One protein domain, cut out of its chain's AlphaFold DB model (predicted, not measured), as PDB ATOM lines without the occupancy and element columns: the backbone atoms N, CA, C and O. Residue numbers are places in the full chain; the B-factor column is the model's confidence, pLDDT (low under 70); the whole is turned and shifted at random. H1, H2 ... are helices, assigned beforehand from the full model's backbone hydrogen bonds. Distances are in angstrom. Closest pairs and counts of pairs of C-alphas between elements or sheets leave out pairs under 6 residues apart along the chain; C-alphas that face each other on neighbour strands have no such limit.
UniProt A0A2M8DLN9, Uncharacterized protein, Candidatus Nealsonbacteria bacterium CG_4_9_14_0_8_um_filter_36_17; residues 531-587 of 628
ATOM      1  N   CYS A 531     -33.452 -26.052  47.200       91.19
ATOM      2  CA  CYS A 531     -33.403 -25.432  45.876       91.19
ATOM      3  C   CYS A 531     -31.998 -25.488  45.268       91.19
ATOM      4  O   CYS A 531     -31.849 -25.693  44.063       91.19
ATOM      5  N   THR A 532     -30.958 -25.343  46.096       89.81
ATOM      6  CA  THR A 532     -29.562 -25.448  45.638       89.81
ATOM      7  C   THR A 532     -29.229 -26.888  45.247       89.81
ATOM      8  O   THR A 532     -28.696 -27.114  44.163       89.81
ATOM      9  N   TYR A 533     -29.659 -27.857  46.062       90.06
ATOM     10  CA  TYR A 533     -29.537 -29.285  45.770       90.06
ATOM     11  C   TYR A 533     -30.200 -29.658  44.435       90.06
ATOM     12  O   TYR A 533     -29.569 -30.281  43.581       90.06
ATOM     13  N   LEU A 534     -31.452 -29.232  44.215       93.06
ATOM     14  CA  LEU A 534     -32.156 -29.479  42.953       93.06
ATOM     15  C   LEU A 534     -31.452 -28.805  41.769       93.06
ATOM     16  O   LEU A 534     -31.319 -29.415  40.713       93.06
ATOM     17  N   LYS A 535     -30.955 -27.574  41.935       93.00
ATOM     18  CA  LYS A 535     -30.242 -26.844  40.876       93.00
ATOM     19  C   LYS A 535     -28.975 -27.569  40.433       93.00
ATOM     20  O   LYS A 535     -28.748 -27.731  39.232       93.00
ATOM     21  N   ASN A 536     -28.154 -27.983  41.396       90.62
ATOM     22  CA  ASN A 536     -26.907 -28.696  41.133       90.62
ATOM     23  C   ASN A 536     -27.203 -30.054  40.485       90.62
ATOM     24  O   ASN A 536     -26.648 -30.361  39.433       90.62
ATOM     25  N   GLY A 537     -28.177 -30.792  41.023       90.94
ATOM     26  CA  GLY A 537     -28.609 -32.074  40.477       90.94
ATOM     27  C   GLY A 537     -29.153 -32.009  39.047       90.94
ATOM     28  O   GLY A 537     -28.734 -32.794  38.200       90.94
ATOM     29  N   ILE A 538     -30.017 -31.035  38.731       94.19
ATOM     30  CA  ILE A 538     -30.500 -30.816  37.353       94.19
ATOM     31  C   ILE A 538     -29.334 -30.514  36.417       94.19
ATOM     32  O   ILE A 538     -29.307 -31.015  35.298       94.19
ATOM     33  N   THR A 539     -28.361 -29.720  36.867       93.25
ATOM     34  CA  THR A 539     -27.182 -29.375  36.062       93.25
ATOM     35  C   THR A 539     -26.321 -30.611  35.776       93.25
ATOM     36  O   THR A 539     -25.897 -30.818  34.640       93.25
ATOM     37  N   GLU A 540     -26.091 -31.462  36.776       93.38
ATOM     38  CA  GLU A 540     -25.292 -32.691  36.653       93.38
ATOM     39  C   GLU A 540     -25.979 -33.777  35.809       93.38
ATOM     40  O   GLU A 540     -25.322 -34.489  35.038       93.38
ATOM     41  N   SER A 541     -27.305 -33.874  35.910       94.50
ATOM     42  CA  SER A 541     -28.142 -34.811  35.155       94.50
ATOM     43  C   SER A 541     -28.700 -34.217  33.855       94.50
ATOM     44  O   SER A 541     -29.502 -34.864  33.182       94.50
ATOM     45  N   PHE A 542     -28.280 -33.012  33.462       95.19
ATOM     46  CA  PHE A 542     -28.841 -32.325  32.303       95.19
ATOM     47  C   PHE A 542     -28.650 -33.127  31.007       95.19
ATOM     48  O   PHE A 542     -27.562 -33.648  30.724       95.19
ATOM     49  N   GLY A 543     -29.715 -33.201  30.206       93.62
ATOM     50  CA  GLY A 543     -29.754 -33.895  28.919       93.62
ATOM     51  C   GLY A 543     -29.861 -35.416  29.024       93.62
ATOM     52  O   GLY A 543     -29.507 -36.100  28.066       93.62
ATOM     53  N   THR A 544     -30.291 -35.949  30.170       95.94
ATOM     54  CA  THR A 544     -30.449 -37.395  30.399       95.94
ATOM     55  C   THR A 544     -31.919 -37.812  30.403       95.94
ATOM     56  O   THR A 544     -32.810 -36.989  30.619       95.94
ATOM     57  N   THR A 545     -32.180 -39.099  30.179       95.38
ATOM     58  CA  THR A 545     -33.518 -39.706  30.232       95.38
ATOM     59  C   THR A 545     -33.518 -41.014  31.031       95.38
ATOM     60  O   THR A 545     -32.462 -41.540  31.389       95.38
ATOM     61  N   CYS A 546     -34.705 -41.550  31.330       91.94
ATOM     62  CA  CYS A 546     -34.866 -42.835  32.009       91.94
ATOM     63  C   CYS A 546     -33.979 -43.930  31.389       91.94
ATOM     64  O   CYS A 546     -34.102 -44.250  30.209       91.94
ATOM     65  N   GLY A 547     -33.130 -44.545  32.214       86.38
ATOM     66  CA  GLY A 547     -32.187 -45.592  31.804       86.38
ATOM     67  C   GLY A 547     -30.741 -45.113  31.659       86.38
ATOM     68  O   GLY A 547     -29.832 -45.939  31.728       86.38
ATOM     69  N   ASP A 548     -30.506 -43.803  31.546       92.25
ATOM     70  CA  ASP A 548     -29.153 -43.248  31.571       92.25
ATOM     71  C   ASP A 548     -28.542 -43.334  32.973       92.25
ATOM     72  O   ASP A 548     -29.192 -43.065  33.982       92.25
ATOM     73  N   THR A 549     -27.243 -43.624  33.049       90.19
ATOM     74  CA  THR A 549     -26.519 -43.762  34.326       90.19
ATOM     75  C   THR A 549     -26.470 -42.477  35.153       90.19
ATOM     76  O   THR A 549     -26.359 -42.543  36.373       90.19
ATOM     77  N   ARG A 550     -26.543 -41.310  34.498       92.69
ATOM     78  CA  ARG A 550     -26.578 -39.987  35.144       92.69
ATOM     79  C   ARG A 550     -27.996 -39.490  35.437       92.69
ATOM     80  O   ARG A 550     -28.131 -38.441  36.066       92.69
ATOM     81  N   TYR A 551     -29.034 -40.182  34.970       93.69
ATOM     82  CA  TYR A 551     -30.410 -39.776  35.233       93.69
ATOM     83  C   TYR A 551     -30.769 -40.064  36.692       93.69
ATOM     84  O   TYR A 551     -30.542 -41.163  37.200       93.69
ATOM     85  N   ASN A 552     -31.376 -39.086  37.361       92.00
ATOM     86  CA  ASN A 552     -31.907 -39.248  38.707       92.00
ATOM     87  C   ASN A 552     -33.349 -38.707  38.757       92.00
ATOM     88  O   ASN A 552     -33.549 -37.511  38.539       92.00
ATOM     89  N   PRO A 553     -34.353 -39.542  39.090       91.31
ATOM     90  CA  PRO A 553     -35.768 -39.159  39.053       91.31
ATOM     91  C   PRO A 553     -36.145 -38.030  40.026       91.31
ATOM     92  O   PRO A 553     -37.226 -37.458  39.898       91.31
ATOM     93  N   VAL A 554     -35.285 -37.699  40.997       93.38
ATOM     94  CA  VAL A 554     -35.470 -36.544  41.892       93.38
ATOM     95  C   VAL A 554     -35.324 -35.215  41.139       93.38
ATOM     96  O   VAL A 554     -35.974 -34.242  41.504       93.38
ATOM     97  N   PHE A 555     -34.498 -35.169  40.089       94.19
ATOM     98  CA  PHE A 555     -34.208 -33.947  39.323       94.19
ATOM     99  C   PHE A 555     -35.075 -33.787  38.069       94.19
ATOM    100  O   PHE A 555     -35.073 -32.723  37.461       94.19
ATOM    101  N   ASP A 556     -35.835 -34.819  37.708       92.62
ATOM    102  CA  ASP A 556     -36.941 -34.727  36.757       92.62
ATOM    103  C   ASP A 556     -38.147 -34.146  37.510       92.62
ATOM    104  O   ASP A 556     -38.873 -34.855  38.218       92.62
ATOM    105  N   LEU A 557     -38.268 -32.820  37.479       93.56
ATOM    106  CA  LEU A 557     -39.221 -32.067  38.289       93.56
ATOM    107  C   LEU A 557     -40.615 -32.072  37.667       93.56
ATOM    108  O   LEU A 557     -41.606 -32.070  38.398       93.56
ATOM    109  N   ASN A 558     -40.697 -32.084  36.335       92.25
ATOM    110  CA  ASN A 558     -41.967 -32.123  35.612       92.25
ATOM    111  C   ASN A 558     -42.466 -33.560  35.329       92.25
ATOM    112  O   ASN A 558     -43.598 -33.726  34.871       92.25
ATOM    113  N   LYS A 559     -41.660 -34.579  35.662       92.19
ATOM    114  CA  LYS A 559     -41.958 -36.016  35.548       92.19
ATOM    115  C   LYS A 559     -42.176 -36.476  34.102       92.19
ATOM    116  O   LYS A 559     -42.924 -37.430  33.872       92.19
ATOM    117  N   ASP A 560     -41.527 -35.824  33.136       92.81
ATOM    118  CA  ASP A 560     -41.674 -36.108  31.702       92.81
ATOM    119  C   ASP A 560     -40.684 -37.156  31.153       92.81
ATOM    120  O   ASP A 560     -40.772 -37.520  29.977       92.81
ATOM    121  N   LYS A 561     -39.823 -37.709  32.024       93.38
ATOM    122  CA  LYS A 561     -38.751 -38.682  31.740       93.38
ATOM    123  C   LYS A 561     -37.479 -38.073  31.147       93.38
ATOM    124  O   LYS A 561     -36.572 -38.839  30.808       93.38
ATOM    125  N   TYR A 562     -37.368 -36.752  31.022       94.19
ATOM    126  CA  TYR A 562     -36.206 -36.065  30.462       94.19
ATOM    127  C   TYR A 562     -35.760 -34.915  31.356       94.19
ATOM    128  O   TYR A 562     -36.425 -33.896  31.419       94.19
ATOM    129  N   ILE A 563     -34.552 -34.992  31.913       95.31
ATOM    130  CA  ILE A 563     -33.993 -33.870  32.680       95.31
ATOM    131  C   ILE A 563     -33.436 -32.840  31.697       95.31
ATOM    132  O   ILE A 563     -32.377 -33.045  31.095       95.31
ATOM    133  N   ASN A 564     -34.162 -31.741  31.493       95.00
ATOM    134  CA  ASN A 564     -33.858 -30.764  30.450       95.00
ATOM    135  C   ASN A 564     -34.149 -29.303  30.870       95.00
ATOM    136  O   ASN A 564     -34.202 -28.943  32.050       95.00
ATOM    137  N   VAL A 565     -34.254 -28.410  29.880       94.69
ATOM    138  CA  VAL A 565     -34.516 -26.978  30.097       94.69
ATOM    139  C   VAL A 565     -35.853 -26.710  30.789       94.69
ATOM    140  O   VAL A 565     -35.979 -25.691  31.465       94.69
ATOM    141  N   LEU A 566     -36.838 -27.599  30.648       95.25
ATOM    142  CA  LEU A 566     -38.148 -27.478  31.281       95.25
ATOM    143  C   LEU A 566     -38.053 -27.667  32.799       95.25
ATOM    144  O   LEU A 566     -38.632 -26.863  33.527       95.25
ATOM    145  N   ASP A 567     -37.258 -28.624  33.284       94.75
ATOM    146  CA  ASP A 567     -36.995 -28.792  34.723       94.75
ATOM    147  C   ASP A 567     -36.230 -27.604  35.284       94.75
ATOM    148  O   ASP A 567     -36.572 -27.061  36.333       94.75
ATOM    149  N   SER A 568     -35.219 -27.149  34.540       93.38
ATOM    150  CA  SER A 568     -34.446 -25.960  34.905       93.38
ATOM    151  C   SER A 568     -35.354 -24.730  35.006       93.38
ATOM    152  O   SER A 568     -35.266 -23.975  35.970       93.38
ATOM    153  N   SER A 569     -36.262 -24.537  34.044       94.12
ATOM    154  CA  SER A 569     -37.226 -23.432  34.039       94.12
ATOM    155  C   SER A 569     -38.228 -23.539  35.189       94.12
ATOM    156  O   SER A 569     -38.566 -22.526  35.805       94.12
ATOM    157  N   LEU A 570     -38.692 -24.754  35.495       94.56
ATOM    158  CA  LEU A 570     -39.621 -25.007  36.590       94.56
ATOM    159  C   LEU A 570     -38.966 -24.690  37.940       94.56
ATOM    160  O   LEU A 570     -39.549 -23.961  38.743       94.56
ATOM    161  N   LEU A 571     -37.719 -25.124  38.139       94.44
ATOM    162  CA  LEU A 571     -36.940 -24.770  39.320       94.44
ATOM    163  C   LEU A 571     -36.681 -23.264  39.407       94.44
ATOM    164  O   LEU A 571     -36.872 -22.683  40.468       94.44
ATOM    165  N   VAL A 572     -36.270 -22.608  38.316       93.44
ATOM    166  CA  VAL A 572     -35.979 -21.161  38.316       93.44
ATOM    167  C   VAL A 572     -37.200 -20.342  38.739       93.44
ATOM    168  O   VAL A 572     -37.048 -19.361  39.466       93.44
ATOM    169  N   SER A 573     -38.409 -20.766  38.363       94.19
ATOM    170  CA  SER A 573     -39.649 -20.099  38.789       94.19
ATOM    171  C   SER A 573     -39.948 -20.206  40.296       94.19
ATOM    172  O   SER A 573     -40.674 -19.367  40.822       94.19
ATOM    173  N   HIS A 574     -39.331 -21.168  40.993       93.56
ATOM    174  CA  HIS A 574     -39.486 -21.423  42.431       93.56
ATOM    175  C   HIS A 574     -38.146 -21.392  43.187       93.56
ATOM    176  O   HIS A 574     -38.056 -21.864  44.313       93.56
ATOM    177  N   ILE A 575     -37.083 -20.820  42.606       89.50
ATOM    178  CA  ILE A 575     -35.717 -20.923  43.156       89.50
ATOM    179  C   ILE A 575     -35.562 -20.271  44.541       89.50
ATOM    180  O   ILE A 575     -34.621 -20.575  45.267       89.50
ATOM    181  N   ASN A 576     -36.484 -19.375  44.899       88.62
ATOM    182  CA  ASN A 576     -36.538 -18.710  46.202       88.62
ATOM    183  C   ASN A 576     -37.585 -19.331  47.153       88.62
ATOM    184  O   ASN A 576     -37.798 -18.796  48.239       88.62
ATOM    185  N   ASP A 577     -38.248 -20.422  46.757       92.06
ATOM    186  CA  ASP A 577     -39.245 -21.145  47.550       92.06
ATOM    187  C   ASP A 577     -38.673 -22.488  48.027       92.06
ATOM    188  O   ASP A 577     -38.838 -23.543  47.413       92.06
ATOM    189  N   GLU A 578     -37.982 -22.446  49.165       89.69
ATOM    190  CA  GLU A 578     -37.398 -23.642  49.778       89.69
ATOM    191  C   GLU A 578     -38.444 -24.680  50.207       89.69
ATOM    192  O   GLU A 578     -38.131 -25.871  50.252       89.69
ATOM    193  N   SER A 579     -39.688 -24.271  50.483       91.31
ATOM    194  CA  SER A 579     -40.755 -25.219  50.817       91.31
ATOM    195  C   SER A 579     -41.118 -26.052  49.594       91.31
ATOM    196  O   SER A 579     -41.144 -27.281  49.678       91.31
ATOM    197  N   TRP A 580     -41.320 -25.391  48.453       94.44
ATOM    198  CA  TRP A 580     -41.583 -26.053  47.178       94.44
ATOM    199  C   TRP A 580     -40.421 -26.959  46.760       94.44
ATOM    200  O   TRP A 580     -40.621 -28.124  46.416       94.44
ATOM    201  N   CYS A 581     -39.181 -26.471  46.855       93.50
ATOM    202  CA  CYS A 581     -38.013 -27.278  46.506       93.50
ATOM    203  C   CYS A 581     -37.865 -28.501  47.420       93.50
ATOM    204  O   CYS A 581     -37.495 -29.577  46.952       93.50
ATOM    205  N   ASN A 582     -38.151 -28.366  48.718       90.75
ATOM    206  CA  ASN A 582     -38.114 -29.492  49.649       90.75
ATOM    207  C   ASN A 582     -39.236 -30.507  49.375       90.75
ATOM    208  O   ASN A 582     -39.007 -31.712  49.480       90.75
ATOM    209  N   GLU A 583     -40.432 -30.050  48.996       93.12
ATOM    210  CA  GLU A 583     -41.523 -30.927  48.556       93.12
ATOM    211  C   GLU A 583     -41.113 -31.728  47.313       93.12
ATOM    212  O   GLU A 583     -41.193 -32.957  47.311       93.12
ATOM    213  N   MET A 584     -40.568 -31.052  46.300       90.69
ATOM    214  CA  MET A 584     -40.103 -31.694  45.070       90.69
ATOM    215  C   MET A 584     -38.949 -32.670  45.312       90.69
ATOM    216  O   MET A 584     -38.975 -33.792  44.808       90.69
ATOM    217  N   LYS A 585     -37.971 -32.285  46.140       90.44
ATOM    218  CA  LYS A 585     -36.845 -33.144  46.541       90.44
ATOM    219  C   LYS A 585     -37.308 -34.444  47.203       90.44
ATOM    220  O   LYS A 585     -36.694 -35.484  46.983       90.44
ATOM    221  N   ASN A 586     -38.366 -34.385  48.012       90.44
ATOM    222  CA  ASN A 586     -38.911 -35.545  48.723       90.44
ATOM    223  C   ASN A 586     -40.023 -36.269  47.944       90.44
ATOM    224  O   ASN A 586     -40.594 -37.234  48.454       90.44
ATOM    225  N   SER A 587     -40.336 -35.834  46.721       85.75
ATOM    226  CA  SER A 587     -41.325 -36.496  45.878       85.75
ATOM    227  C   SER A 587     -40.884 -37.923  45.558       85.75
ATOM    228  O   SER A 587     -39.833 -38.157  44.963       85.75
TER     229      SER A 587
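AT A GLANCE: This is residues 531 to 587 of the 628 residues of an uncharacterized protein of Candidatus Nealsonbacteria bacterium CG_4_9_14_0_8_um_filter_36_17 (UniProt A0A2M8DLN9). Two short helices, H1 and H2, lie side by side as a hairpin; H3 packs slantwise on H1 where H1 begins, and the long looped stretch of residues 541 to 564 reaches from the opposite end into the middle. The 57 printed residues hold three named helices, H1, H2 and H3 in chain order, and no named strand. The class is all helix, with under half of the residues in named elements. The whole is compact, radius of gyration of the C-alphas 10.1 A, and only just elongated, spanning 30 by 20 by 18 A.

HOW THE PARTS SIT: Start at H1, residues 531 to 540. H2, residues 565 to 573, touches it, closest at the C-alphas of Ile 538 and Ser 568, 6.7 A apart; this helical hairpin runs opposite ways at a shallow tilt of 15 degrees. H3, residues 578 to 585, touches H1, closest at the C-alphas of Cys 531 and Cys 581, 5.0 A apart, the same way at a steep tilt of 42 degrees. H2 and H3 are close but not clearly touching. In H1, H2 and H3 every O i to N i+4 pair is within hydrogen-bond range.

IN THESE COORDINATES: Find C-alpha 531 at (-33.403, -25.432, 45.876); H1 runs 14.3 A from there. H2 measures 12.2 A; H3, 10.1 A, ends at C-alpha 585, (-36.845, -33.144, 46.541).

THE WHOLE: The farthest C-alphas, Gly 547 and Asn 576, are 30.8 A apart. The H1 to H2 link is long, and in it residues 544 to 545 pair antiparallel with 562 to 563. The printed part has no cut, and no printed residue is under 70 in pLDDT.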